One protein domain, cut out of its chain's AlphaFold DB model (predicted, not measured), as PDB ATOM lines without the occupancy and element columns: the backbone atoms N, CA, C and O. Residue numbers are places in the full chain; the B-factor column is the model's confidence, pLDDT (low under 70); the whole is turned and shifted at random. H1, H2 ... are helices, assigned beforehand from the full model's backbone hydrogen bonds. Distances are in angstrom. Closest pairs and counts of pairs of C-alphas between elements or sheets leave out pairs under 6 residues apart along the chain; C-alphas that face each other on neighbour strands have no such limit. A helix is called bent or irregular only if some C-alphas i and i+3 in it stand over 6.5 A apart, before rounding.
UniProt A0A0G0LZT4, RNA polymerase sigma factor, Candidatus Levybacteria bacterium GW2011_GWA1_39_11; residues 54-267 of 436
ATOM      1  N   LEU A  54     107.523  17.163   6.210       45.34
ATOM      2  CA  LEU A  54     108.269  15.945   6.557       45.34
ATOM      3  C   LEU A  54     107.325  14.764   6.807       45.34
ATOM      4  O   LEU A  54     107.637  13.651   6.398       45.34
ATOM      5  N   GLU A  55     106.160  15.016   7.403       50.34
ATOM      6  CA  GLU A  55     105.143  14.003   7.715       50.34
ATOM      7  C   GLU A  55     104.556  13.361   6.451       50.34
ATOM      8  O   GLU A  55     104.497  12.136   6.348       50.34
ATOM      9  N   ALA A  56     104.246  14.165   5.427       50.03
ATOM     10  CA  ALA A  56     103.674  13.679   4.168       50.03
ATOM     11  C   ALA A  56     104.630  12.804   3.327       50.03
ATOM     12  O   ALA A  56     104.173  12.054   2.471       50.03
ATOM     13  N   LYS A  57     105.952  12.884   3.548       57.72
ATOM     14  CA  LYS A  57     106.949  12.077   2.813       57.72
ATOM     15  C   LYS A  57     107.248  10.724   3.460       57.72
ATOM     16  O   LYS A  57     107.883   9.891   2.820       57.72
ATOM     17  N   GLN A  58     106.864  10.527   4.723       60.66
ATOM     18  CA  GLN A  58     107.242   9.339   5.501       60.66
ATOM     19  C   GLN A  58     106.071   8.397   5.802       60.66
ATOM     20  O   GLN A  58     106.305   7.232   6.125       60.66
ATOM     21  N   CYS A  59     104.831   8.860   5.632       60.53
ATOM     22  CA  CYS A  59     103.657   7.996   5.556       60.53
ATOM     23  C   CYS A  59     103.623   7.298   4.191       60.53
ATOM     24  O   CYS A  59     103.539   7.959   3.156       60.53
ATOM     25  N   LYS A  60     103.684   5.961   4.176       67.75
ATOM     26  CA  LYS A  60     103.541   5.181   2.933       67.75
ATOM     27  C   LYS A  60     102.080   5.019   2.510       67.75
ATOM     28  O   LYS A  60     101.821   4.739   1.346       67.75
ATOM     29  N   VAL A  61     101.152   5.173   3.453       73.06
ATOM     30  CA  VAL A  61      99.713   4.976   3.245       73.06
ATOM     31  C   VAL A  61      99.046   6.325   2.962       73.06
ATOM     32  O   VAL A  61      99.237   7.261   3.749       73.06
ATOM     33  N   PRO A  62      98.268   6.454   1.873       79.75
ATOM     34  CA  PRO A  62      97.552   7.681   1.560       79.75
ATOM     35  C   PRO A  62      96.507   8.033   2.640       79.75
ATOM     36  O   PRO A  62      96.010   7.154   3.349       79.75
ATOM     37  N   PRO A  63      96.141   9.322   2.787       79.31
ATOM     38  CA  PRO A  63      95.211   9.768   3.828       79.31
ATOM     39  C   PRO A  63      93.840   9.079   3.782       79.31
ATOM     40  O   PRO A  63      93.280   8.775   4.833       79.31
ATOM     41  N   GLU A  64      93.322   8.807   2.584       83.69
ATOM     42  CA  GLU A  64      92.026   8.143   2.388       83.69
ATOM     43  C   GLU A  64      92.049   6.687   2.864       83.69
ATOM     44  O   GLU A  64      91.145   6.255   3.574       83.69
ATOM     45  N   GLU A  65      93.126   5.953   2.577       87.31
ATOM     46  CA  GLU A  65      93.281   4.572   3.042       87.31
ATOM     47  C   GLU A  65      93.409   4.514   4.573       87.31
ATOM     48  O   GLU A  65      92.806   3.657   5.212       87.31
ATOM     49  N   ASN A  66      94.097   5.474   5.203       85.38
ATOM     50  CA  ASN A  66      94.126   5.571   6.670       85.38
ATOM     51  C   ASN A  66      92.734   5.838   7.273       85.38
ATOM     52  O   ASN A  66      92.454   5.385   8.385       85.38
ATOM     53  N   LYS A  67      91.858   6.560   6.558       87.06
ATOM     54  CA  LYS A  67      90.467   6.789   6.973       87.06
ATOM     55  C   LYS A  67      89.699   5.468   7.006       87.06
ATOM     56  O   LYS A  67      89.091   5.143   8.022       87.06
ATOM     57  N   GLU A  68      89.783   4.693   5.928       90.31
ATOM     58  CA  GLU A  68      89.118   3.392   5.809       90.31
ATOM     59  C   GLU A  68      89.638   2.381   6.841       90.31
ATOM     60  O   GLU A  68      88.857   1.672   7.479       90.31
ATOM     61  N   LEU A  69      90.955   2.347   7.066       91.88
ATOM     62  CA  LEU A  69      91.549   1.512   8.108       91.88
ATOM     63  C   LEU A  69      91.030   1.908   9.495       91.88
ATOM     64  O   LEU A  69      90.667   1.024  10.266       91.88
ATOM     65  N   GLY A  70      90.915   3.207   9.787       90.19
ATOM     66  CA  GLY A  70      90.348   3.707  11.042       90.19
ATOM     67  C   GLY A  70      88.927   3.200  11.315       90.19
ATOM     68  O   GLY A  70      88.649   2.755  12.427       90.19
ATOM     69  N   VAL A  71      88.058   3.193  10.296       90.31
ATOM     70  CA  VAL A  71      86.688   2.645  10.390       90.31
ATOM     71  C   VAL A  71      86.731   1.169  10.791       90.31
ATOM     72  O   VAL A  71      86.154   0.780  11.801       90.31
ATOM     73  N   ARG A  72      87.503   0.356  10.060       93.50
ATOM     74  CA  ARG A  72      87.598  -1.093  10.303       93.50
ATOM     75  C   ARG A  72      88.181  -1.419  11.681       93.50
ATOM     76  O   ARG A  72      87.771  -2.390  12.313       93.50
ATOM     77  N   ILE A  73      89.141  -0.623  12.156       93.81
ATOM     78  CA  ILE A  73      89.718  -0.758  13.503       93.81
ATOM     79  C   ILE A  73      88.656  -0.469  14.565       93.81
ATOM     80  O   ILE A  73      88.578  -1.187  15.565       93.81
ATOM     81  N   PHE A  74      87.847   0.571  14.362       91.88
ATOM     82  CA  PHE A  74      86.761   0.922  15.269       91.88
ATOM     83  C   PHE A  74      85.686  -0.174  15.320       91.88
ATOM     84  O   PHE A  74      85.332  -0.615  16.413       91.88
ATOM     85  N   ASP A  75      85.264  -0.699  14.169       91.94
ATOM     86  CA  ASP A  75      84.303  -1.805  14.096       91.94
ATOM     87  C   ASP A  75      84.839  -3.065  14.789       91.94
ATOM     88  O   ASP A  75      84.160  -3.666  15.619       91.94
ATOM     89  N   GLY A  76      86.104  -3.429  14.548       93.81
ATOM     90  CA  GLY A  76      86.721  -4.570  15.225       93.81
ATOM     91  C   GLY A  76      86.844  -4.388  16.742       93.81
ATOM     92  O   GLY A  76      86.735  -5.353  17.496       93.81
ATOM     93  N   ARG A  77      87.030  -3.151  17.222       93.06
ATOM     94  CA  ARG A  77      87.029  -2.825  18.659       93.06
ATOM     95  C   ARG A  77      85.649  -3.014  19.286       93.06
ATOM     96  O   ARG A  77      85.576  -3.559  20.387       93.06
ATOM     97  N   LEU A  78      84.589  -2.581  18.604       92.12
ATOM     98  CA  LEU A  78      83.207  -2.819  19.027       92.12
ATOM     99  C   LEU A  78      82.887  -4.317  19.033       92.12
ATOM    100  O   LEU A  78      82.325  -4.821  20.005       92.12
ATOM    101  N   ALA A  79      83.352  -5.046  18.020       93.81
ATOM    102  CA  ALA A  79      83.156  -6.485  17.930       93.81
ATOM    103  C   ALA A  79      83.852  -7.262  19.057       93.81
ATOM    104  O   ALA A  79      83.267  -8.154  19.668       93.81
ATOM    105  N   LEU A  80      85.075  -6.873  19.434       93.81
ATOM    106  CA  LEU A  80      85.761  -7.436  20.604       93.81
ATOM    107  C   LEU A  80      84.998  -7.180  21.915       93.81
ATOM    108  O   LEU A  80      85.003  -8.035  22.804       93.81
ATOM    109  N   MET A  81      84.331  -6.028  22.042       90.56
ATOM    110  CA  MET A  81      83.457  -5.748  23.184       90.56
ATOM    111  C   MET A  81      82.210  -6.639  23.165       90.56
ATOM    112  O   MET A  81      81.878  -7.215  24.201       90.56
ATOM    113  N   ALA A  82      81.566  -6.812  22.008       91.25
ATOM    114  CA  ALA A  82      80.416  -7.702  21.864       91.25
ATOM    115  C   ALA A  82      80.774  -9.163  22.152       91.25
ATOM    116  O   ALA A  82      80.077  -9.810  22.927       91.25
ATOM    117  N   LEU A  83      81.896  -9.672  21.635       92.25
ATOM    118  CA  LEU A  83      82.394 -11.018  21.948       92.25
ATOM    119  C   LEU A  83      82.569 -11.228  23.452       92.25
ATOM    120  O   LEU A  83      82.220 -12.286  23.979       92.25
ATOM    121  N   ARG A  84      83.067 -10.212  24.162       90.94
ATOM    122  CA  ARG A  84      83.174 -10.256  25.619       90.94
ATOM    123  C   ARG A  84      81.799 -10.295  26.295       90.94
ATOM    124  O   ARG A  84      81.598 -11.143  27.159       90.94
ATOM    125  N   CYS A  85      80.846  -9.466  25.866       89.19
ATOM    126  CA  CYS A  85      79.464  -9.509  26.362       89.19
ATOM    127  C   CYS A  85      78.800 -10.876  26.107       89.19
ATOM    128  O   CYS A  85      78.166 -11.431  27.003       89.19
ATOM    129  N   ILE A  86      79.007 -11.474  24.929       89.31
ATOM    130  CA  ILE A  86      78.510 -12.819  24.601       89.31
ATOM    131  C   ILE A  86      79.118 -13.859  25.552       89.31
ATOM    132  O   ILE A  86      78.399 -14.720  26.059       89.31
ATOM    133  N   ALA A  87      80.421 -13.779  25.837       89.00
ATOM    134  CA  ALA A  87      81.085 -14.701  26.755       89.00
ATOM    135  C   ALA A  87      80.571 -14.572  28.199       89.00
ATOM    136  O   ALA A  87      80.438 -15.586  28.885       89.00
ATOM    137  N   GLU A  88      80.253 -13.353  28.639       88.62
ATOM    138  CA  GLU A  88      79.717 -13.048  29.973       88.62
ATOM    139  C   GLU A  88      78.220 -13.397  30.109       88.62
ATOM    140  O   GLU A  88      77.758 -13.673  31.214       88.62
ATOM    141  N   SER A  89      77.469 -13.470  29.002       85.75
ATOM    142  CA  SER A  89      76.027 -13.778  29.006       85.75
ATOM    143  C   SER A  89      75.669 -15.183  29.516       85.75
ATOM    144  O   SER A  89      74.514 -15.449  29.846       85.75
ATOM    145  N   GLY A  90      76.633 -16.112  29.535       83.56
ATOM    146  CA  GLY A  90      76.406 -17.513  29.908       83.56
ATOM    147  C   GLY A  90      75.604 -18.330  28.884       83.56
ATOM    148  O   GLY A  90      75.273 -19.480  29.158       83.56
ATOM    149  N   LEU A  91      75.296 -17.766  27.708       83.31
ATOM    150  CA  LEU A  91      74.545 -18.445  26.642       83.31
ATOM    151  C   LEU A  91      75.417 -19.318  25.736       83.31
ATOM    152  O   LEU A  91      74.903 -20.227  25.088       83.31
ATOM    153  N   ALA A  92      76.719 -19.036  25.682       83.94
ATOM    154  CA  ALA A  92      77.667 -19.742  24.829       83.94
ATOM    155  C   ALA A  92      77.933 -21.169  25.325       83.94
ATOM    156  O   ALA A  92      78.156 -21.400  26.515       83.94
ATOM    157  N   SER A  93      77.990 -22.124  24.394       85.81
ATOM    158  CA  SER A  93      78.420 -23.487  24.710       85.81
ATOM    159  C   SER A  93      79.882 -23.499  25.198       85.81
ATOM    160  O   SER A  93      80.660 -22.599  24.859       85.81
ATOM    161  N   PRO A  94      80.330 -24.520  25.954       87.62
ATOM    162  CA  PRO A  94      81.711 -24.580  26.445       87.62
ATOM    163  C   PRO A  94      82.774 -24.497  25.335       87.62
ATOM    164  O   PRO A  94      83.876 -23.993  25.559       87.62
ATOM    165  N   VAL A  95      82.452 -24.984  24.131       87.88
ATOM    166  CA  VAL A  95      83.328 -24.913  22.950       87.88
ATOM    167  C   VAL A  95      83.381 -23.488  22.404       87.88
ATOM    168  O   VAL A  95      84.468 -22.958  22.168       87.88
ATOM    169  N   GLN A  96      82.219 -22.846  22.259       86.75
ATOM    170  CA  GLN A  96      82.109 -21.456  21.816       86.75
ATOM    171  C   GLN A  96      82.835 -20.510  22.778       86.75
ATOM    172  O   GLN A  96      83.640 -19.689  22.336       86.75
ATOM    173  N   HIS A  97      82.634 -20.689  24.086       88.44
ATOM    174  CA  HIS A  97      83.284 -19.899  25.128       88.44
ATOM    175  C   HIS A  97      84.814 -20.017  25.062       88.44
ATOM    176  O   HIS A  97      85.505 -19.003  25.005       88.44
ATOM    177  N   LYS A  98      85.359 -21.240  24.946       89.06
ATOM    178  CA  LYS A  98      86.807 -21.449  24.740       89.06
ATOM    179  C   LYS A  98      87.327 -20.769  23.473       89.06
ATOM    180  O   LYS A  98      88.439 -20.243  23.476       89.06
ATOM    181  N   GLY A  99      86.547 -20.787  22.392       88.38
ATOM    182  CA  GLY A  99      86.908 -20.112  21.148       88.38
ATOM    183  C   GLY A  99      86.967 -18.589  21.299       88.38
ATOM    184  O   GLY A  99      87.920 -17.972  20.834       88.38
ATOM    185  N   ILE A 100      85.993 -17.989  21.991       89.12
ATOM    186  CA  ILE A 100      85.982 -16.548  22.281       89.12
ATOM    187  C   ILE A 100      87.140 -16.172  23.210       89.12
ATOM    188  O   ILE A 100      87.876 -15.231  22.923       89.12
ATOM    189  N   GLU A 101      87.359 -16.933  24.286       89.12
ATOM    190  CA  GLU A 101      88.478 -16.689  25.198       89.12
ATOM    191  C   GLU A 101      89.825 -16.723  24.486       89.12
ATOM    192  O   GLU A 101      90.708 -15.935  24.818       89.12
ATOM    193  N   ARG A 102      90.010 -17.635  23.526       90.56
ATOM    194  CA  ARG A 102      91.253 -17.722  22.759       90.56
ATOM    195  C   ARG A 102      91.530 -16.419  22.012       90.56
ATOM    196  O   ARG A 102      92.649 -15.930  22.080       90.56
ATOM    197  N   ILE A 103      90.507 -15.844  21.383       89.81
ATOM    198  CA  ILE A 103      90.609 -14.563  20.672       89.81
ATOM    199  C   ILE A 103      90.889 -13.429  21.658       89.81
ATOM    200  O   ILE A 103      91.788 -12.630  21.435       89.81
ATOM    201  N   LEU A 104      90.169 -13.367  22.781       88.31
ATOM    202  CA  LEU A 104      90.375 -12.318  23.787       88.31
ATOM    203  C   LEU A 104      91.745 -12.415  24.484       88.31
ATOM    204  O   LEU A 104      92.258 -11.404  24.959       88.31
ATOM    205  N   LYS A 105      92.342 -13.612  24.539       89.38
ATOM    206  CA  LYS A 105      93.696 -13.852  25.062       89.38
ATOM    207  C   LYS A 105      94.799 -13.480  24.070       89.38
ATOM    208  O   LYS A 105      95.942 -13.333  24.502       89.38
ATOM    209  N   ASP A 106      94.495 -13.299  22.785       92.50
ATOM    210  CA  ASP A 106      95.487 -12.827  21.824       92.50
ATOM    211  C   ASP A 106      95.946 -11.411  22.199       92.50
ATOM    212  O   ASP A 106      95.138 -10.500  22.395       92.50
ATOM    213  N   ASN A 107      97.264 -11.200  22.266       90.50
ATOM    214  CA  ASN A 107      97.854  -9.941  22.739       90.50
ATOM    215  C   ASN A 107      97.320  -8.707  21.991       90.50
ATOM    216  O   ASN A 107      97.078  -7.669  22.605       90.50
ATOM    217  N   THR A 108      97.106  -8.814  20.675       90.88
ATOM    218  CA  THR A 108      96.590  -7.711  19.851       90.88
ATOM    219  C   THR A 108      95.125  -7.410  20.137       90.88
ATOM    220  O   THR A 108      94.752  -6.246  20.257       90.88
ATOM    221  N   ALA A 109      94.295  -8.446  20.278       90.88
ATOM    222  CA  ALA A 109      92.881  -8.291  20.596       90.88
ATOM    223  C   ALA A 109      92.709  -7.695  21.999       90.88
ATOM    224  O   ALA A 109      91.981  -6.720  22.179       90.88
ATOM    225  N   ASN A 110      93.461  -8.210  22.976       92.12
ATOM    226  CA  ASN A 110      93.465  -7.688  24.337       92.12
ATOM    227  C   ASN A 110      93.924  -6.220  24.388       92.12
ATOM    228  O   ASN A 110      93.307  -5.391  25.059       92.12
ATOM    229  N   PHE A 111      94.968  -5.864  23.632       92.88
ATOM    230  CA  PHE A 111      95.419  -4.479  23.513       92.88
ATOM    231  C   PHE A 111      94.309  -3.564  22.974       92.88
ATOM    232  O   PHE A 111      93.992  -2.561  23.611       92.88
ATOM    233  N   LEU A 112      93.675  -3.924  21.852       92.25
ATOM    234  CA  LEU A 112      92.596  -3.130  21.252       92.25
ATOM    235  C   LEU A 112      91.385  -2.999  22.185       92.25
ATOM    236  O   LEU A 112      90.876  -1.892  22.370       92.25
ATOM    237  N   ALA A 113      90.971  -4.089  22.834       89.69
ATOM    238  CA  ALA A 113      89.889  -4.075  23.817       89.69
ATOM    239  C   ALA A 113      90.226  -3.185  25.028       89.69
ATOM    240  O   ALA A 113      89.384  -2.420  25.505       89.69
ATOM    241  N   THR A 114      91.474  -3.223  25.500       90.31
ATOM    242  CA  THR A 114      91.954  -2.353  26.582       90.31
ATOM    243  C   THR A 114      91.912  -0.884  26.166       90.31
ATOM    244  O   THR A 114      91.431  -0.049  26.932       90.31
ATOM    245  N   GLN A 115      92.346  -0.555  24.943       89.56
ATOM    246  CA  GLN A 115      92.261   0.814  24.426       89.56
ATOM    247  C   GLN A 115      90.813   1.292  24.271       89.56
ATOM    248  O   GLN A 115      90.544   2.464  24.521       89.56
ATOM    249  N   SER A 116      89.867   0.408  23.935       86.44
ATOM    250  CA  SER A 116      88.430   0.717  23.972       86.44
ATOM    251  C   SER A 116      87.941   1.105  25.351       86.44
ATOM    252  O   SER A 116      87.358   2.175  25.499       86.44
ATOM    253  N   ASN A 117      88.235   0.293  26.363       88.00
ATOM    254  CA  ASN A 117      87.795   0.583  27.726       88.00
ATOM    255  C   ASN A 117      88.411   1.880  28.259       88.00
ATOM    256  O   ASN A 117      87.713   2.688  28.865       88.00
ATOM    257  N   LEU A 118      89.703   2.106  28.003       86.62
ATOM    258  CA  LEU A 118      90.368   3.347  28.393       86.62
ATOM    259  C   LEU A 118      89.750   4.562  27.694       86.62
ATOM    260  O   LEU A 118      89.439   5.536  28.366       86.62
ATOM    261  N   ALA A 119      89.504   4.488  26.381       85.38
ATOM    262  CA  ALA A 119      88.871   5.579  25.644       85.38
ATOM    263  C   ALA A 119      87.472   5.901  26.192       85.38
ATOM    264  O   ALA A 119      87.156   7.067  26.404       85.38
ATOM    265  N   ILE A 120      86.656   4.883  26.484       86.25
ATOM    266  CA  ILE A 120      85.327   5.074  27.082       86.25
ATOM    267  C   ILE A 120      85.449   5.752  28.449       86.25
ATOM    268  O   ILE A 120      84.780   6.752  28.678       86.25
ATOM    269  N   ASN A 121      86.328   5.259  29.326       87.81
ATOM    270  CA  ASN A 121      86.528   5.827  30.663       87.81
ATOM    271  C   ASN A 121      87.039   7.272  30.624       87.81
ATOM    272  O   ASN A 121      86.633   8.104  31.429       87.81
ATOM    273  N   GLU A 122      87.935   7.583  29.690       85.75
ATOM    274  CA  GLU A 122      88.452   8.937  29.500       85.75
ATOM    275  C   GLU A 122      87.365   9.885  28.979       85.75
ATOM    276  O   GLU A 122      87.279  11.026  29.422       85.75
ATOM    277  N   VAL A 123      86.524   9.439  28.040       85.19
ATOM    278  CA  VAL A 123      85.413  10.247  27.513       85.19
ATOM    279  C   VAL A 123      84.341  10.462  28.586       85.19
ATOM    280  O   VAL A 123      83.890  11.589  28.772       85.19
ATOM    281  N   THR A 124      83.965   9.426  29.339       86.25
ATOM    282  CA  THR A 124      82.963   9.546  30.412       86.25
ATOM    283  C   THR A 124      83.448  10.441  31.546       86.25
ATOM    284  O   THR A 124      82.689  11.292  32.004       86.25
ATOM    285  N   ALA A 125      84.713  10.313  31.959       85.31
ATOM    286  CA  ALA A 125      85.313  11.200  32.953       85.31
ATOM    287  C   ALA A 125      85.297  12.662  32.483       85.31
ATOM    288  O   ALA A 125      84.937  13.550  33.249       85.31
ATOM    289  N   ARG A 126      85.621  12.904  31.206       82.88
ATOM    290  CA  ARG A 126      85.609  14.244  30.604       82.88
ATOM    291  C   ARG A 126      84.215  14.867  30.554       82.88
ATOM    292  O   ARG A 126      84.068  16.031  30.908       82.88
ATOM    293  N   LEU A 127      83.195  14.104  30.166       83.75
ATOM    294  CA  LEU A 127      81.810  14.588  30.175       83.75
ATOM    295  C   LEU A 127      81.293  14.848  31.597       83.75
ATOM    296  O   LEU A 127      80.482  15.747  31.790       83.75
ATOM    297  N   ALA A 128      81.777  14.096  32.592       83.06
ATOM    298  CA  ALA A 128      81.418  14.285  33.998       83.06
ATOM    299  C   ALA A 128      82.133  15.474  34.663       83.06
ATOM    300  O   ALA A 128      81.618  16.023  35.635       83.06
ATOM    301  N   ALA A 129      83.315  15.863  34.174       78.69
ATOM    302  CA  ALA A 129      84.120  16.924  34.777       78.69
ATOM    303  C   ALA A 129      83.501  18.328  34.627       78.69
ATOM    304  O   ALA A 129      83.859  19.208  35.402       78.69
ATOM    305  N   ASP A 130      82.576  18.531  33.675       63.78
ATOM    306  CA  ASP A 130      81.739  19.732  33.434       63.78
ATOM    307  C   ASP A 130      82.469  21.101  33.428       63.78
ATOM    308  O   ASP A 130      81.843  22.161  33.431       63.78
ATOM    309  N   ARG A 131      83.807  21.105  33.381       57.72
ATOM    310  CA  ARG A 131      84.662  22.299  33.325       57.72
ATOM    311  C   ARG A 131      85.098  22.554  31.885       57.72
ATOM    312  O   ARG A 131      85.619  21.652  31.241       57.72
ATOM    313  N   TYR A 132      84.842  23.775  31.407       53.53
ATOM    314  CA  TYR A 132      85.366  24.399  30.178       53.53
ATOM    315  C   TYR A 132      85.647  23.461  28.990       53.53
ATOM    316  O   TYR A 132      86.703  23.522  28.367       53.53
ATOM    317  N   MET A 133      84.686  22.611  28.624       57.44
ATOM    318  CA  MET A 133      84.763  21.895  27.352       57.44
ATOM    319  C   MET A 133      84.202  22.763  26.230       57.44
ATOM    320  O   MET A 133      83.076  23.244  26.327       57.44
ATOM    321  N   ASP A 134      84.978  22.918  25.156       71.19
ATOM    322  CA  ASP A 134      84.493  23.417  23.866       71.19
ATOM    323  C   ASP A 134      83.225  22.638  23.458       71.19
ATOM    324  O   ASP A 134      83.217  21.401  23.499       71.19
ATOM    325  N   GLU A 135      82.147  23.344  23.093       78.06
ATOM    326  CA  GLU A 135      80.856  22.731  22.749       78.06
ATOM    327  C   GLU A 135      81.009  21.686  21.639       78.06
ATOM    328  O   GLU A 135      80.379  20.627  21.689       78.06
ATOM    329  N   ASP A 136      81.881  21.937  20.662       78.00
ATOM    330  CA  ASP A 136      82.092  21.011  19.549       78.00
ATOM    331  C   ASP A 136      82.788  19.723  19.994       78.00
ATOM    332  O   ASP A 136      82.451  18.628  19.532       78.00
ATOM    333  N   ARG A 137      83.714  19.824  20.952       76.69
ATOM    334  CA  ARG A 137      84.370  18.662  21.557       76.69
ATOM    335  C   ARG A 137      83.381  17.850  22.387       76.69
ATOM    336  O   ARG A 137      83.366  16.626  22.266       76.69
ATOM    337  N   ARG A 138      82.529  18.519  23.171       80.75
ATOM    338  CA  ARG A 138      81.466  17.866  23.946       80.75
ATOM    339  C   ARG A 138      80.516  17.092  23.026       80.75
ATOM    340  O   ARG A 138      80.293  15.909  23.259       80.75
ATOM    341  N   ARG A 139      80.075  17.699  21.917       83.75
ATOM    342  CA  ARG A 139      79.241  17.033  20.895       83.75
ATOM    343  C   ARG A 139      79.910  15.797  20.292       83.75
ATOM    344  O   ARG A 139      79.241  14.800  20.040       83.75
ATOM    345  N   GLN A 140      81.213  15.848  20.014       81.94
ATOM    346  CA  GLN A 140      81.950  14.691  19.484       81.94
ATOM    347  C   GLN A 140      82.041  13.553  20.505       81.94
ATOM    348  O   GLN A 140      81.849  12.391  20.151       81.94
ATOM    349  N   ASP A 141      82.317  13.887  21.762       84.25
ATOM    350  CA  ASP A 141      82.411  12.924  22.858       84.25
ATOM    351  C   ASP A 141      81.048  12.269  23.162       84.25
ATOM    352  O   ASP A 141      80.973  11.053  23.350       84.25
ATOM    353  N   GLU A 142      79.961  13.043  23.122       86.69
ATOM    354  CA  GLU A 142      78.586  12.540  23.232       86.69
ATOM    355  C   GLU A 142      78.240  11.580  22.087       86.69
ATOM    356  O   GLU A 142      77.791  10.462  22.346       86.69
ATOM    357  N   LYS A 143      78.543  11.951  20.834       86.94
ATOM    358  CA  LYS A 143      78.354  11.075  19.662       86.94
ATOM    359  C   LYS A 143      79.145   9.774  19.772       86.94
ATOM    360  O   LYS A 143      78.645   8.714  19.410       86.94
ATOM    361  N   PHE A 144      80.382   9.832  20.267       86.75
ATOM    362  CA  PHE A 144      81.194   8.633  20.470       86.75
ATOM    363  C   PHE A 144      80.518   7.662  21.448       86.75
ATOM    364  O   PHE A 144      80.387   6.474  21.146       86.75
ATOM    365  N   ILE A 145      80.053   8.162  22.597       88.75
ATOM    366  CA  ILE A 145      79.336   7.341  23.581       88.75
ATOM    367  C   ILE A 145      78.020   6.815  23.005       88.75
ATOM    368  O   ILE A 145      77.684   5.654  23.230       88.75
ATOM    369  N   GLU A 146      77.293   7.638  22.253       89.94
ATOM    370  CA  GLU A 146      76.050   7.240  21.596       89.94
ATOM    371  C   GLU A 146      76.270   6.049  20.659       89.94
ATOM    372  O   GLU A 146      75.554   5.057  20.768       89.94
ATOM    373  N   ILE A 147      77.302   6.087  19.811       89.25
ATOM    374  CA  ILE A 147      77.639   4.986  18.895       89.25
ATOM    375  C   ILE A 147      77.989   3.710  19.671       89.25
ATOM    376  O   ILE A 147      77.492   2.629  19.346       89.25
ATOM    377  N   VAL A 148      78.817   3.820  20.715       89.31
ATOM    378  CA  VAL A 148      79.212   2.669  21.545       89.31
ATOM    379  C   VAL A 148      77.993   2.051  22.241       89.31
ATOM    380  O   VAL A 148      77.830   0.830  22.235       89.31
ATOM    381  N   ASN A 149      77.113   2.880  22.806       90.75
ATOM    382  CA  ASN A 149      75.890   2.424  23.461       90.75
ATOM    383  C   ASN A 149      74.891   1.844  22.459       90.75
ATOM    384  O   ASN A 149      74.266   0.832  22.755       90.75
ATOM    385  N   ALA A 150      74.760   2.432  21.270       91.75
ATOM    386  CA  ALA A 150      73.914   1.906  20.207       91.75
ATOM    387  C   ALA A 150      74.372   0.506  19.778       91.75
ATOM    388  O   ALA A 150      73.541  -0.393  19.639       91.75
ATOM    389  N   TYR A 151      75.686   0.295  19.638       90.94
ATOM    390  CA  TYR A 151      76.240  -1.024  19.343       90.94
ATOM    391  C   TYR A 151      75.956  -2.018  20.470       90.94
ATOM    392  O   TYR A 151      75.399  -3.081  20.215       90.94
ATOM    393  N   ARG A 152      76.244  -1.646  21.727       90.38
ATOM    394  CA  ARG A 152      75.969  -2.492  22.899       90.38
ATOM    395  C   ARG A 152      74.488  -2.868  22.999       90.38
ATOM    396  O   ARG A 152      74.173  -4.047  23.100       90.38
ATOM    397  N   ASN A 153      73.585  -1.895  22.893       91.25
ATOM    398  CA  ASN A 153      72.141  -2.122  22.961       91.25
ATOM    399  C   ASN A 153      71.661  -3.050  21.837       91.25
ATOM    400  O   ASN A 153      70.776  -3.875  22.051       91.25
ATOM    401  N   LYS A 154      72.248  -2.938  20.638       91.19
ATOM    402  CA  LYS A 154      71.969  -3.851  19.525       91.19
ATOM    403  C   LYS A 154      72.421  -5.276  19.855       91.19
ATOM    404  O   LYS A 154      71.647  -6.206  19.637       91.19
ATOM    405  N   THR A 155      73.630  -5.447  20.392       89.62
ATOM    406  CA  THR A 155      74.154  -6.750  20.834       89.62
ATOM    407  C   THR A 155      73.264  -7.364  21.919       89.62
ATOM    408  O   THR A 155      72.884  -8.529  21.812       89.62
ATOM    409  N   ASP A 156      72.862  -6.578  22.918       89.94
ATOM    410  CA  ASP A 156      72.002  -7.030  24.016       89.94
ATOM    411  C   ASP A 156      70.605  -7.424  23.510       89.94
ATOM    412  O   ASP A 156      70.105  -8.500  23.836       89.94
ATOM    413  N   ALA A 157      70.002  -6.625  22.620       90.00
ATOM    414  CA  ALA A 157      68.717  -6.949  21.999       90.00
ATOM    415  C   ALA A 157      68.774  -8.244  21.166       90.00
ATOM    416  O   ALA A 157      67.834  -9.046  21.179       90.00
ATOM    417  N   GLN A 158      69.885  -8.482  20.458       89.00
ATOM    418  CA  GLN A 158      70.114  -9.738  19.743       89.00
ATOM    419  C   GLN A 158      70.223 -10.917  20.717       89.00
ATOM    420  O   GLN A 158      69.547 -11.927  20.514       89.00
ATOM    421  N   LEU A 159      70.979 -10.781  21.810       88.31
ATOM    422  CA  LEU A 159      71.094 -11.818  22.841       88.31
ATOM    423  C   LEU A 159      69.747 -12.129  23.504       88.31
ATOM    424  O   LEU A 159      69.405 -13.300  23.671       88.31
ATOM    425  N   GLU A 160      68.938 -11.115  23.813       88.69
ATOM    426  CA  GLU A 160      67.580 -11.306  24.332       88.69
ATOM    427  C   GLU A 160      66.673 -12.037  23.339       88.69
ATOM    428  O   GLU A 160      65.883 -12.901  23.733       88.69
ATOM    429  N   SER A 161      66.771 -11.710  22.046       88.44
ATOM    430  CA  SER A 161      65.999 -12.392  21.003       88.44
ATOM    431  C   SER A 161      66.380 -13.872  20.896       88.44
ATOM    432  O   SER A 161      65.494 -14.722  20.827       88.44
ATOM    433  N   ILE A 162      67.676 -14.188  20.996       87.81
ATOM    434  CA  ILE A 162      68.208 -15.557  20.998       87.81
ATOM    435  C   ILE A 162      67.769 -16.300  22.264       87.81
ATOM    436  O   ILE A 162      67.408 -17.475  22.208       87.81
ATOM    437  N   GLN A 163      67.735 -15.621  23.411       87.81
ATOM    438  CA  GLN A 163      67.307 -16.213  24.677       87.81
ATOM    439  C   GLN A 163      65.838 -16.656  24.664       87.81
ATOM    440  O   GLN A 163      65.503 -17.648  25.311       87.81
ATOM    441  N   LYS A 164      64.972 -15.950  23.925       88.81
ATOM    442  CA  LYS A 164      63.538 -16.266  23.792       88.81
ATOM    443  C   LYS A 164      63.256 -17.472  22.883       88.81
ATOM    444  O   LYS A 164      62.131 -17.970  22.885       88.81
ATOM    445  N   ILE A 165      64.241 -17.960  22.125       88.88
ATOM    446  CA  ILE A 165      64.083 -19.127  21.247       88.88
ATOM    447  C   ILE A 165      63.923 -20.391  22.103       88.88
ATOM    448  O   ILE A 165      64.809 -20.750  22.877       88.88
ATOM    449  N   SER A 166      62.785 -21.078  21.958       81.75
ATOM    450  CA  SER A 166      62.472 -22.293  22.728       81.75
ATOM    451  C   SER A 166      63.208 -23.541  22.227       81.75
ATOM    452  O   SER A 166      63.447 -24.461  23.003       81.75
ATOM    453  N   ASP A 167      63.567 -23.585  20.940       86.06
ATOM    454  CA  ASP A 167      64.328 -24.688  20.348       86.06
ATOM    455  C   ASP A 167      65.832 -24.504  20.598       86.06
ATOM    456  O   ASP A 167      66.457 -23.564  20.099       86.06
ATOM    457  N   GLY A 168      66.422 -25.430  21.356       81.44
ATOM    458  CA  GLY A 168      67.839 -25.399  21.714       81.44
ATOM    459  C   GLY A 168      68.787 -25.445  20.512       81.44
ATOM    460  O   GLY A 168      69.829 -24.796  20.558       81.44
ATOM    461  N   LYS A 169      68.425 -26.137  19.420       84.69
ATOM    462  CA  LYS A 169      69.275 -26.205  18.216       84.69
ATOM    463  C   LYS A 169      69.276 -24.885  17.458       84.69
ATOM    464  O   LYS A 169      70.333 -24.369  17.117       84.69
ATOM    465  N   LEU A 170      68.094 -24.303  17.253       84.81
ATOM    466  CA  LEU A 170      67.965 -22.999  16.596       84.81
ATOM    467  C   LEU A 170      68.629 -21.886  17.411       84.81
ATOM    468  O   LEU A 170      69.210 -20.966  16.838       84.81
ATOM    469  N   LYS A 171      68.574 -21.985  18.743       86.06
ATOM    470  CA  LYS A 171      69.276 -21.074  19.647       86.06
ATOM    471  C   LYS A 171      70.793 -21.159  19.479       86.06
ATOM    472  O   LYS A 171      71.444 -20.121  19.373       86.06
ATOM    473  N   GLU A 172      71.345 -22.372  19.435       84.62
ATOM    474  CA  GLU A 172      72.783 -22.590  19.246       84.62
ATOM    475  C   GLU A 172      73.255 -22.091  17.872       84.62
ATOM    476  O   GLU A 172      74.241 -21.360  17.810       84.62
ATOM    477  N   GLU A 173      72.509 -22.371  16.796       87.38
ATOM    478  CA  GLU A 173      72.822 -21.868  15.451       87.38
ATOM    479  C   GLU A 173      72.758 -20.337  15.353       87.38
ATOM    480  O   GLU A 173      73.590 -19.711  14.693       87.38
ATOM    481  N   ALA A 174      71.754 -19.707  15.969       88.56
ATOM    482  CA  ALA A 174      71.629 -18.251  15.966       88.56
ATOM    483  C   ALA A 174      72.799 -17.592  16.711       88.56
ATOM    484  O   ALA A 174      73.357 -16.604  16.231       88.56
ATOM    485  N   LEU A 175      73.199 -18.173  17.846       88.38
ATOM    486  CA  LEU A 175      74.350 -17.710  18.609       88.38
ATOM    487  C   LEU A 175      75.663 -17.932  17.852       88.38
ATOM    488  O   LEU A 175      76.517 -17.051  17.850       88.38
ATOM    489  N   GLU A 176      75.819 -19.067  17.171       89.25
ATOM    490  CA  GLU A 176      76.997 -19.351  16.351       89.25
ATOM    491  C   GLU A 176      77.145 -18.350  15.201       89.25
ATOM    492  O   GLU A 176      78.228 -17.801  15.019       89.25
ATOM    493  N   ARG A 177      76.054 -18.018  14.492       90.12
ATOM    494  CA  ARG A 177      76.064 -16.977  13.447       90.12
ATOM    495  C   ARG A 177      76.471 -15.609  13.997       90.12
ATOM    496  O   ARG A 177      77.230 -14.896  13.349       90.12
ATOM    497  N   MET A 178      75.979 -15.247  15.184       90.88
ATOM    498  CA  MET A 178      76.343 -13.992  15.846       90.88
ATOM    499  C   MET A 178      77.824 -13.977  16.239       90.88
ATOM    500  O   MET A 178      78.523 -13.012  15.948       90.88
ATOM    501  N   ILE A 179      78.316 -15.054  16.859       91.62
ATOM    502  CA  ILE A 179      79.726 -15.183  17.238       91.62
ATOM    503  C   ILE A 179      80.617 -15.101  16.000       91.62
ATOM    504  O   ILE A 179      81.615 -14.391  16.035       91.62
ATOM    505  N   GLU A 180      80.275 -15.804  14.920       91.88
ATOM    506  CA  GLU A 180      81.092 -15.813  13.707       91.88
ATOM    507  C   GLU A 180      81.154 -14.427  13.058       91.88
ATOM    508  O   GLU A 180      82.240 -13.954  12.736       91.88
ATOM    509  N   HIS A 181      80.026 -13.718  12.987       92.38
ATOM    510  CA  HIS A 181      79.996 -12.345  12.487       92.38
ATOM    511  C   HIS A 181      80.914 -11.404  13.287       92.38
ATOM    512  O   HIS A 181      81.733 -10.683  12.715       92.38
ATOM    513  N   GLU A 182      80.827 -11.436  14.619       93.00
ATOM    514  CA  GLU A 182      81.672 -10.599  15.479       93.00
ATOM    515  C   GLU A 182      83.154 -11.014  15.409       93.00
ATOM    516  O   GLU A 182      84.056 -10.179  15.500       93.00
ATOM    517  N   ARG A 183      83.443 -12.305  15.197       93.19
ATOM    518  CA  ARG A 183      84.811 -12.796  14.975       93.19
ATOM    519  C   ARG A 183      85.409 -12.274  13.680       93.19
ATOM    520  O   ARG A 183      86.565 -11.849  13.692       93.19
ATOM    521  N   GLU A 184      84.648 -12.291  12.592       93.88
ATOM    522  CA  GLU A 184      85.077 -11.753  11.301       93.88
ATOM    523  C   GLU A 184      85.398 -10.259  11.417       93.88
ATOM    524  O   GLU A 184      86.489  -9.832  11.033       93.88
ATOM    525  N   LEU A 185      84.509  -9.475  12.038       94.00
ATOM    526  CA  LEU A 185      84.731  -8.046  12.277       94.00
ATOM    527  C   LEU A 185      85.974  -7.792  13.139       94.00
ATOM    528  O   LEU A 185      86.810  -6.951  12.794       94.00
ATOM    529  N   ALA A 186      86.150  -8.549  14.225       94.31
ATOM    530  CA  ALA A 186      87.333  -8.450  15.075       94.31
ATOM    531  C   ALA A 186      88.624  -8.778  14.303       94.31
ATOM    532  O   ALA A 186      89.613  -8.048  14.408       94.31
ATOM    533  N   ALA A 187      88.623  -9.838  13.489       93.69
ATOM    534  CA  ALA A 187      89.767 -10.226  12.669       93.69
ATOM    535  C   ALA A 187      90.102  -9.162  11.609       93.69
ATOM    536  O   ALA A 187      91.271  -8.788  11.458       93.69
ATOM    537  N   CYS A 188      89.087  -8.622  10.928       94.62
ATOM    538  CA  CYS A 188      89.236  -7.518   9.982       94.62
ATOM    539  C   CYS A 188      89.822  -6.271  10.652       94.62
ATOM    540  O   CYS A 188      90.745  -5.666  10.100       94.62
ATOM    541  N   GLY A 189      89.352  -5.912  11.849       94.56
ATOM    542  CA  GLY A 189      89.878  -4.773  12.602       94.56
ATOM    543  C   GLY A 189      91.324  -4.966  13.061       94.56
ATOM    544  O   GLY A 189      92.133  -4.048  12.940       94.56
ATOM    545  N   ILE A 190      91.696  -6.171  13.508       94.56
ATOM    546  CA  ILE A 190      93.086  -6.497  13.873       94.56
ATOM    547  C   ILE A 190      94.004  -6.412  12.646       94.56
ATOM    548  O   ILE A 190      95.104  -5.861  12.735       94.56
ATOM    549  N   ALA A 191      93.569  -6.936  11.498       95.25
ATOM    550  CA  ALA A 191      94.329  -6.853  10.253       95.25
ATOM    551  C   ALA A 191      94.476  -5.399   9.773       95.25
ATOM    552  O   ALA A 191      95.572  -4.989   9.384       95.25
ATOM    553  N   ALA A 192      93.405  -4.605   9.857       94.88
ATOM    554  CA  ALA A 192      93.426  -3.184   9.524       94.88
ATOM    555  C   ALA A 192      94.380  -2.401  10.438       94.88
ATOM    556  O   ALA A 192      95.178  -1.605   9.945       94.88
ATOM    557  N   TRP A 193      94.369  -2.682  11.744       95.69
ATOM    558  CA  TRP A 193      95.286  -2.071  12.707       95.69
ATOM    559  C   TRP A 193      96.749  -2.376  12.373       95.69
ATOM    560  O   TRP A 193      97.556  -1.453  12.286       95.69
ATOM    561  N   LYS A 194      97.087  -3.646  12.103       95.19
ATOM    562  CA  LYS A 194      98.452  -4.038  11.704       95.19
ATOM    563  C   LYS A 194      98.902  -3.301  10.446       95.19
ATOM    564  O   LYS A 194      99.964  -2.689  10.448       95.19
ATOM    565  N   LYS A 195      98.055  -3.284   9.412       94.56
ATOM    566  CA  LYS A 195      98.342  -2.593   8.149       94.56
ATOM    567  C   LYS A 195      98.554  -1.089   8.356       94.56
ATOM    568  O   LYS A 195      99.472  -0.512   7.773       94.56
ATOM    569  N   MET A 196      97.746  -0.464   9.213       93.25
ATOM    570  CA  MET A 196      97.875   0.955   9.549       93.25
ATOM    571  C   MET A 196      99.184   1.250  10.292       93.25
ATOM    572  O   MET A 196      99.858   2.228   9.974       93.25
ATOM    573  N   VAL A 197      99.576   0.405  11.249       94.06
ATOM    574  CA  VAL A 197     100.837   0.563  11.989       94.06
ATOM    575  C   VAL A 197     102.037   0.371  11.055       94.06
ATOM    576  O   VAL A 197     102.872   1.267  10.952       94.06
ATOM    577  N   GLU A 198     102.095  -0.742  10.318       93.06
ATOM    578  CA  GLU A 198     103.197  -1.084   9.403       93.06
ATOM    579  C   GLU A 198     103.410  -0.019   8.319       93.06
ATOM    580  O   GLU A 198     104.543   0.365   8.013       93.06
ATOM    581  N   GLY A 199     102.316   0.520   7.777       90.81
ATOM    582  CA  GLY A 199     102.344   1.582   6.777       90.81
ATOM    583  C   GLY A 199     102.891   2.924   7.281       90.81
ATOM    584  O   GLY A 199     103.332   3.754   6.479       90.81
ATOM    585  N   ASN A 200     102.902   3.130   8.602       91.62
ATOM    586  CA  ASN A 200     103.287   4.384   9.246       91.62
ATOM    587  C   ASN A 200     104.529   4.263  10.154       91.62
ATOM    588  O   ASN A 200     104.902   5.244  10.794       91.62
ATOM    589  N   LEU A 201     105.244   3.130  10.167       91.94
ATOM    590  CA  LEU A 201     106.497   2.975  10.936       91.94
ATOM    591  C   LEU A 201     107.563   4.026  10.570       91.94
ATOM    592  O   LEU A 201     108.318   4.484  11.428       91.94
ATOM    593  N   GLY A 202     107.592   4.466   9.307       89.75
ATOM    594  CA  GLY A 202     108.476   5.547   8.858       89.75
ATOM    595  C   GLY A 202     108.246   6.853   9.624       89.75
ATOM    596  O   GLY A 202     109.207   7.514  10.011       89.75
ATOM    597  N   LEU A 203     106.986   7.181   9.931       90.00
ATOM    598  CA  LEU A 203     106.625   8.352  10.732       90.00
ATOM    599  C   LEU A 203     107.213   8.258  12.148       90.00
ATOM    600  O   LEU A 203     107.822   9.220  12.617       90.00
ATOM    601  N   ALA A 204     107.083   7.102  12.808       91.25
ATOM    602  CA  ALA A 204     107.637   6.874  14.145       91.25
ATOM    603  C   ALA A 204     109.166   7.047  14.164       91.25
ATOM    604  O   ALA A 204     109.701   7.768  15.011       91.25
ATOM    605  N   PHE A 205     109.865   6.479  13.175       91.50
ATOM    606  CA  PHE A 205     111.310   6.658  13.023       91.50
ATOM    607  C   PHE A 205     111.703   8.133  12.828       91.50
ATOM    608  O   PHE A 205     112.653   8.609  13.456       91.50
ATOM    609  N   ALA A 206     110.960   8.879  11.999       88.69
ATOM    610  CA  ALA A 206     111.181  10.310  11.771       88.69
ATOM    611  C   ALA A 206     111.168  11.104  13.080       88.69
ATOM    612  O   ALA A 206     112.052  11.926  13.340       88.69
ATOM    613  N   TRP A 207     110.148  10.844  13.898       88.94
ATOM    614  CA  TRP A 207     109.927  11.515  15.169       88.94
ATOM    615  C   TRP A 207     110.981  11.141  16.208       88.94
ATOM    616  O   TRP A 207     111.528  12.038  16.849       88.94
ATOM    617  N   ALA A 208     111.339   9.859  16.317       89.62
ATOM    618  CA  ALA A 208     112.415   9.400  17.194       89.62
ATOM    619  C   ALA A 208     113.761  10.055  16.841       89.62
ATOM    620  O   ALA A 208     114.445  10.602  17.712       89.62
ATOM    621  N   LYS A 209     114.114  10.083  15.548       88.12
ATOM    622  CA  LYS A 209     115.338  10.735  15.062       88.12
ATOM    623  C   LYS A 209     115.333  12.233  15.366       88.12
ATOM    624  O   LYS A 209     116.300  12.748  15.919       88.12
ATOM    625  N   ARG A 210     114.226  12.927  15.074       85.38
ATOM    626  CA  ARG A 210     114.071  14.362  15.361       85.38
ATOM    627  C   ARG A 210     114.173  14.663  16.856       85.38
ATOM    628  O   ARG A 210     114.746  15.685  17.226       85.38
ATOM    629  N   TYR A 211     113.610  13.808  17.709       85.00
ATOM    630  CA  TYR A 211     113.701  13.972  19.155       85.00
ATOM    631  C   TYR A 211     115.152  13.860  19.631       85.00
ATOM    632  O   TYR A 211     115.635  14.743  20.337       85.00
ATOM    633  N   ARG A 212     115.871  12.825  19.184       84.81
ATOM    634  CA  ARG A 212     117.293  12.637  19.499       84.81
ATOM    635  C   ARG A 212     118.138  13.832  19.059       84.81
ATOM    636  O   ARG A 212     118.921  14.349  19.849       84.81
ATOM    637  N   ASP A 213     117.954  14.276  17.816       81.44
ATOM    638  CA  ASP A 213     118.778  15.324  17.212       81.44
ATOM    639  C   ASP A 213     118.536  16.706  17.874       81.44
ATOM    640  O   ASP A 213     119.455  17.519  17.936       81.44
ATOM    641  N   ASN A 214     117.337  16.963  18.422       76.38
ATOM    642  CA  ASN A 214     116.980  18.255  19.035       76.38
ATOM    643  C   ASN A 214     117.074  18.303  20.571       76.38
ATOM    644  O   ASN A 214     117.255  19.389  21.122       76.38
ATOM    645  N   TYR A 215     116.888  17.179  21.271       69.81
ATOM    646  CA  TYR A 215     116.740  17.170  22.734       69.81
ATOM    647  C   TYR A 215     117.864  16.439  23.459       69.81
ATOM    648  O   TYR A 215     118.467  17.013  24.366       69.81
ATOM    649  N   ASP A 216     118.138  15.183  23.099       69.81
ATOM    650  CA  ASP A 216     119.156  14.384  23.785       69.81
ATOM    651  C   ASP A 216     119.895  13.453  22.824       69.81
ATOM    652  O   ASP A 216     119.519  12.299  22.604       69.81
ATOM    653  N   ALA A 217     121.002  13.961  22.283       68.94
ATOM    654  CA  ALA A 217     121.857  13.226  21.357       68.94
ATOM    655  C   ALA A 217     122.536  11.996  21.988       68.94
ATOM    656  O   ALA A 217     123.088  11.171  21.265       68.94
ATOM    657  N   ARG A 218     122.520  11.867  23.324       74.00
ATOM    658  CA  ARG A 218     123.144  10.740  24.038       74.00
ATOM    659  C   ARG A 218     122.231   9.526  24.146       74.00
ATOM    660  O   ARG A 218     122.713   8.451  24.491       74.00
ATOM    661  N   LYS A 219     120.931   9.693  23.901       79.44
ATOM    662  CA  LYS A 219     119.970   8.594  23.965       79.44
ATOM    663  C   LYS A 219     120.119   7.662  22.770       79.44
ATOM    664  O   LYS A 219     120.350   8.100  21.640       79.44
ATOM    665  N   GLU A 220     119.982   6.366  23.037       87.56
ATOM    666  CA  GLU A 220     120.054   5.350  21.998       87.56
ATOM    667  C   GLU A 220     118.852   5.497  21.058       87.56
ATOM    668  O   GLU A 220     117.707   5.624  21.495       87.56
ATOM    669  N   LEU A 221     119.104   5.516  19.746       89.00
ATOM    670  CA  LEU A 221     118.031   5.714  18.770       89.00
ATOM    671  C   LEU A 221     117.037   4.548  18.778       89.00
ATOM    672  O   LEU A 221     115.850   4.784  18.595       89.00
ATOM    673  N   SER A 222     117.508   3.321  19.002       91.69
ATOM    674  CA  SER A 222     116.668   2.121  19.106       91.69
ATOM    675  C   SER A 222     115.631   2.259  20.230       91.69
ATOM    676  O   SER A 222     114.451   2.047  19.978       91.69
ATOM    677  N   GLU A 223     116.042   2.720  21.421       91.12
ATOM    678  CA  GLU A 223     115.156   2.984  22.567       91.12
ATOM    679  C   GLU A 223     114.053   3.983  22.183       91.12
ATOM    680  O   GLU A 223     112.868   3.749  22.420       91.12
ATOM    681  N   LEU A 224     114.431   5.084  21.524       90.75
ATOM    682  CA  LEU A 224     113.485   6.113  21.087       90.75
ATOM    683  C   LEU A 224     112.538   5.614  19.991       90.75
ATOM    684  O   LEU A 224     111.366   5.985  19.998       90.75
ATOM    685  N   VAL A 225     113.025   4.792  19.059       93.50
ATOM    686  CA  VAL A 225     112.205   4.198  17.996       93.50
ATOM    687  C   VAL A 225     111.183   3.238  18.594       93.50
ATOM    688  O   VAL A 225     110.007   3.369  18.276       93.50
ATOM    689  N   SER A 226     111.574   2.362  19.522       94.25
ATOM    690  CA  SER A 226     110.627   1.454  20.183       94.25
ATOM    691  C   SER A 226     109.543   2.208  20.964       94.25
ATOM    692  O   SER A 226     108.369   1.846  20.898       94.25
ATOM    693  N   LEU A 227     109.896   3.301  21.653       93.31
ATOM    694  CA  LEU A 227     108.912   4.171  22.315       93.31
ATOM    695  C   LEU A 227     107.987   4.875  21.312       93.31
ATOM    696  O   LEU A 227     106.790   5.028  21.564       93.31
ATOM    697  N   ALA A 228     108.533   5.310  20.176       93.69
ATOM    698  CA  ALA A 228     107.759   5.940  19.116       93.69
ATOM    699  C   ALA A 228     106.772   4.955  18.473       93.69
ATOM    700  O   ALA A 228     105.616   5.306  18.243       93.69
ATOM    701  N   GLU A 229     107.203   3.718  18.226       94.81
ATOM    702  CA  GLU A 229     106.359   2.627  17.738       94.81
ATOM    703  C   GLU A 229     105.245   2.297  18.738       94.81
ATOM    704  O   GLU A 229     104.098   2.116  18.332       94.81
ATOM    705  N   GLU A 230     105.526   2.320  20.048       94.19
ATOM    706  CA  GLU A 230     104.494   2.177  21.081       94.19
ATOM    707  C   GLU A 230     103.445   3.299  21.014       94.19
ATOM    708  O   GLU A 230     102.241   3.034  21.075       94.19
ATOM    709  N   GLY A 231     103.877   4.549  20.830       92.69
ATOM    710  CA  GLY A 231     102.968   5.679  20.620       92.69
ATOM    711  C   GLY A 231     102.129   5.537  19.354       92.69
ATOM    712  O   GLY A 231     100.916   5.742  19.393       92.69
ATOM    713  N   LEU A 232     102.746   5.108  18.253       94.81
ATOM    714  CA  LEU A 232     102.059   4.864  16.987       94.81
ATOM    715  C   LEU A 232     101.001   3.757  17.111       94.81
ATOM    716  O   LEU A 232      99.898   3.906  16.589       94.81
ATOM    717  N   MET A 233     101.307   2.672  17.827       95.12
ATOM    718  CA  MET A 233     100.368   1.578  18.093       95.12
ATOM    719  C   MET A 233      99.107   2.065  18.818       95.12
ATOM    720  O   MET A 233      97.989   1.698  18.439       95.12
ATOM    721  N   VAL A 234      99.278   2.915  19.837       93.06
ATOM    722  CA  VAL A 234      98.163   3.522  20.582       93.06
ATOM    723  C   VAL A 234      97.385   4.499  19.702       93.06
ATOM    724  O   VAL A 234      96.155   4.449  19.689       93.06
ATOM    725  N   ALA A 235      98.080   5.329  18.920       92.88
ATOM    726  CA  ALA A 235      97.448   6.244  17.977       92.88
ATOM    727  C   ALA A 235      96.575   5.496  16.963       92.88
ATOM    728  O   ALA A 235      95.410   5.836  16.792       92.88
ATOM    729  N   ALA A 236      97.097   4.443  16.330       94.12
ATOM    730  CA  ALA A 236      96.347   3.646  15.362       94.12
ATOM    731  C   ALA A 236      95.111   2.987  15.994       94.12
ATOM    732  O   ALA A 236      94.049   2.946  15.383       94.12
ATOM    733  N   ALA A 237      95.213   2.514  17.242       92.44
ATOM    734  CA  ALA A 237      94.081   1.912  17.945       92.44
ATOM    735  C   ALA A 237      92.974   2.925  18.283       92.44
ATOM    736  O   ALA A 237      91.798   2.563  18.308       92.44
ATOM    737  N   ARG A 238      93.343   4.179  18.571       89.88
ATOM    738  CA  ARG A 238      92.436   5.238  19.047       89.88
ATOM    739  C   ARG A 238      92.076   6.277  17.988       89.88
ATOM    740  O   ARG A 238      91.452   7.275  18.334       89.88
ATOM    741  N   TYR A 239      92.508   6.108  16.747       89.75
ATOM    742  CA  TYR A 239      92.273   7.097  15.704       89.75
ATOM    743  C   TYR A 239      90.783   7.201  15.372       89.75
ATOM    744  O   TYR A 239      90.130   6.200  15.088       89.75
ATOM    745  N   ASP A 240      90.267   8.427  15.413       81.62
ATOM    746  CA  ASP A 240      88.887   8.749  15.069       81.62
ATOM    747  C   ASP A 240      88.868   9.578  13.784       81.62
ATOM    748  O   ASP A 240      89.298  10.736  13.750       81.62
ATOM    749  N   TYR A 241      88.370   8.966  12.715       78.19
ATOM    750  CA  TYR A 241      88.313   9.587  11.399       78.19
ATOM    751  C   TYR A 241      87.216  10.655  11.287       78.19
ATOM    752  O   TYR A 241      87.314  11.532  10.426       78.19
ATOM    753  N   ASN A 242      86.191  10.624  12.151       74.56
ATOM    754  CA  ASN A 242      85.079  11.578  12.107       74.56
ATOM    755  C   ASN A 242      85.516  12.999  12.466       74.56
ATOM    756  O   ASN A 242      84.832  13.966  12.136       74.56
ATOM    757  N   ARG A 243      86.681  13.144  13.105       75.06
ATOM    758  CA  ARG A 243      87.241  14.445  13.482       75.06
ATOM    759  C   ARG A 243      87.868  15.205  12.309       75.06
ATOM    760  O   ARG A 243      88.243  16.357  12.481       75.06
ATOM    761  N   GLY A 244      88.010  14.585  11.132       77.62
ATOM    762  CA  GLY A 244      88.489  15.251   9.912       77.62
ATOM    763  C   GLY A 244      89.987  15.591   9.887       77.62
ATOM    764  O   GLY A 244      90.452  16.244   8.953       77.62
ATOM    765  N   PHE A 245      90.762  15.150  10.881       80.19
ATOM    766  CA  PHE A 245      92.210  15.351  10.923       80.19
ATOM    767  C   PHE A 245      92.956  14.209  10.239       80.19
ATOM    768  O   PHE A 245      92.530  13.060  10.287       80.19
ATOM    769  N   GLN A 246      94.107  14.516   9.639       85.38
ATOM    770  CA  GLN A 246      94.996  13.493   9.095       85.38
ATOM    771  C   GLN A 246      95.585  12.632  10.218       85.38
ATOM    772  O   GLN A 246      95.952  13.140  11.282       85.38
ATOM    773  N   PHE A 247      95.755  11.337   9.944       87.00
ATOM    774  CA  PHE A 247      96.348  10.404  10.900       87.00
ATOM    775  C   PHE A 247      97.747  10.826  11.361       87.00
ATOM    776  O   PHE A 247      98.049  10.697  12.540       87.00
ATOM    777  N   SER A 248      98.585  11.374  10.475       86.56
ATOM    778  CA  SER A 248      99.938  11.825  10.830       86.56
ATOM    779  C   SER A 248      99.934  12.873  11.942       86.56
ATOM    780  O   SER A 248     100.712  12.765  12.889       86.56
ATOM    781  N   THR A 249      99.015  13.840  11.860       85.75
ATOM    782  CA  THR A 249      98.834  14.886  12.869       85.75
ATOM    783  C   THR A 249      98.428  14.269  14.199       85.75
ATOM    784  O   THR A 249      99.045  14.545  15.222       85.75
ATOM    785  N   TYR A 250      97.442  13.370  14.188       87.19
ATOM    786  CA  TYR A 250      96.993  12.692  15.402       87.19
ATOM    787  C   TYR A 250      98.093  11.821  16.025       87.19
ATOM    788  O   TYR A 250      98.361  11.906  17.220       87.19
ATOM    789  N   ALA A 251      98.764  11.007  15.210       89.25
ATOM    790  CA  ALA A 251      99.806  10.094  15.656       89.25
ATOM    791  C   ALA A 251     101.013  10.825  16.247       89.25
ATOM    792  O   ALA A 251     101.624  10.318  17.185       89.25
ATOM    793  N   SER A 252     101.343  12.016  15.743       88.12
ATOM    794  CA  SER A 252     102.475  12.797  16.246       88.12
ATOM    795  C   SER A 252     102.377  13.138  17.739       88.12
ATOM    796  O   SER A 252     103.374  13.022  18.457       88.12
ATOM    797  N   GLU A 253     101.183  13.470  18.232       85.50
ATOM    798  CA  GLU A 253     100.952  13.777  19.649       85.50
ATOM    799  C   GLU A 253     101.205  12.538  20.524       85.50
ATOM    800  O   GLU A 253     101.965  12.595  21.486       85.50
ATOM    801  N   TRP A 254     100.682  11.375  20.126       91.69
ATOM    802  CA  TRP A 254     100.905  10.114  20.844       91.69
ATOM    803  C   TRP A 254     102.365   9.657  20.817       91.69
ATOM    804  O   TRP A 254     102.894   9.186  21.826       91.69
ATOM    805  N   ILE A 255     103.027   9.785  19.662       90.06
ATOM    806  CA  ILE A 255     104.439   9.430  19.498       90.06
ATOM    807  C   ILE A 255     105.300  10.300  20.418       90.06
ATOM    808  O   ILE A 255     106.130   9.784  21.168       90.06
ATOM    809  N   THR A 256     105.098  11.618  20.391       86.00
ATOM    810  CA  THR A 256     105.876  12.545  21.219       86.00
ATOM    811  C   THR A 256     105.608  12.350  22.705       86.00
ATOM    812  O   THR A 256     106.563  12.282  23.480       86.00
ATOM    813  N   GLU A 257     104.349  12.175  23.109       86.06
ATOM    814  CA  GLU A 257     103.978  11.886  24.493       86.06
ATOM    815  C   GLU A 257     104.685  10.626  25.010       86.06
ATOM    816  O   GLU A 257     105.285  10.647  26.092       86.06
ATOM    817  N   ARG A 258     104.668   9.534  24.230       89.88
ATOM    818  CA  ARG A 258     105.326   8.277  24.610       89.88
ATOM    819  C   ARG A 258     106.836   8.402  24.693       89.88
ATOM    820  O   ARG A 258     107.409   7.943  25.681       89.88
ATOM    821  N   ILE A 259     107.476   9.075  23.736       87.38
ATOM    822  CA  ILE A 259     108.919   9.337  23.788       87.38
ATOM    823  C   ILE A 259     109.275  10.139  25.047       87.38
ATOM    824  O   ILE A 259     110.217   9.780  25.760       87.38
ATOM    825  N   ILE A 260     108.520  11.198  25.355       83.75
ATOM    826  CA  ILE A 260     108.765  12.052  26.523       83.75
ATOM    827  C   ILE A 260     108.587  11.243  27.813       83.75
ATOM    828  O   ILE A 260     109.517  11.175  28.618       83.75
ATOM    829  N   LYS A 261     107.444  10.571  27.998       82.06
ATOM    830  CA  LYS A 261     107.160   9.766  29.200       82.06
ATOM    831  C   LYS A 261     108.150   8.610  29.372       82.06
ATOM    832  O   LYS A 261     108.579   8.341  30.495       82.06
ATOM    833  N   GLY A 262     108.534   7.940  28.285       83.75
ATOM    834  CA  GLY A 262     109.528   6.865  28.297       83.75
ATOM    835  C   GLY A 262     110.914   7.373  28.691       83.75
ATOM    836  O   GLY A 262     111.527   6.848  29.619       83.75
ATOM    837  N   THR A 263     111.352   8.477  28.081       81.00
ATOM    838  CA  THR A 263     112.643   9.111  28.393       81.00
ATOM    839  C   THR A 263     112.699   9.571  29.848       81.00
ATOM    840  O   THR A 263     113.672   9.282  30.543       81.00
ATOM    841  N   MET A 264     111.643  10.220  30.346       73.50
ATOM    842  CA  MET A 264     111.547  10.662  31.741       73.50
ATOM    843  C   MET A 264     111.707   9.491  32.724       73.50
ATOM    844  O   MET A 264     112.384   9.593  33.746       73.50
ATOM    845  N   ASN A 265     111.132   8.342  32.393       69.75
ATOM    846  CA  ASN A 265     111.112   7.166  33.254       69.75
ATOM    847  C   ASN A 265     112.385   6.307  33.208       69.75
ATOM    848  O   ASN A 265     112.550   5.455  34.081       69.75
ATOM    849  N   SER A 266     113.254   6.533  32.220       71.56
ATOM    850  CA  SER A 266     114.439   5.713  31.914       71.56
ATOM    851  C   SER A 266     115.720   6.100  32.671       71.56
ATOM    852  O   SER A 266     116.762   5.475  32.483       71.56
ATOM    853  N   GLY A 267     115.690   7.148  33.501       72.00
ATOM    854  CA  GLY A 267     116.861   7.565  34.279       72.00
ATOM    855  C   GLY A 267     117.284   6.513  35.312       72.00
ATOM    856  O   GLY A 267     116.428   5.856  35.903       72.00
TER     857      GLY A 267
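This is residues 54 to 267 of the 436 residues of the protein "RNA polymerase sigma factor" of Candidatus Levybacteria bacterium GW2011_GWA1_39_11 (UniProt A0A0G0LZT4). Picture one long bent helix, H6, with H2 packed along its arm H6a; H3 and H5 join them in a loose four-helix bundle, up and down, each running against the one before. Past the bend, H6b, H7 and H8 cluster crosswise at the other end; H4 crosses H2, and residues 131 to 136 stick out. You will find 214 residues, eight named helices from H1 to H8 and no named strand: all helix, 69 by 39 by 36 A, only just compact, close to loose, with a radius of gyration of the C-alphas of 19.9 A.

Helix H6, residues 168 to 214, was assigned as one helix by its hydrogen bonds but is bent, C-alphas 199 and 202 being 7.6 A apart; its arms are H6a, 168 to 199, and H6b, 202 to 214. H1, residues 54 to 58, touches H6b's residues 202 to 206 alone, closest C-alphas Gln 58 and Gly 202, 5.2 A. H2, residues 63 to 88, touches H6a, closest C-alphas Gly 76 and Ala 186, 3.9 A. With residues 80 to 87 alone H2 touches H3, residues 94 to 105, as a hairpin, closest C-alphas Ala 87 and His 97, 5.9 A. H4, residues 107 to 129, with 109 to 116 alone, touches H2's residues 77 to 81 alone, about perpendicular at 88 degrees, closest C-alphas Arg 77 and Ala 113, 6.0 A. H5, residues 135 to 163, with 159 to 163 alone, touches H6a's residues 171 to 175 alone as a hairpin, closest C-alphas Ile 162 and Lys 171, 5.8 A. H7, residues 221 to 238, touches H8, residues 247 to 265, at a steep tilt of 49 degrees, closest C-alphas Gly 231 and Ile 255, 4.2 A. Every O i to N i+4 pair is within hydrogen-bond range in H2, H3, H4, H5, H6a, H6b and H7, 13 of 15 in H8 and 0 of 1 in H1, where 2 of 2 O i to N i+3 pairs are.

Find C-alpha 54 at (108.269, 15.945, 6.557), where H1 begins; H2 runs 38.0 A, H5 41.3 A and H6a 46.3 A. H8 ends at C-alpha 265, (111.112, 7.166, 33.254).

The C-alphas farthest apart, Ser 166 and Ala 217, are 69.2 A apart. The printed part has no cut and no long link. Look for pLDDT under 70 at residues 54 to 60, 130 to 133, 215 to 217 and 265.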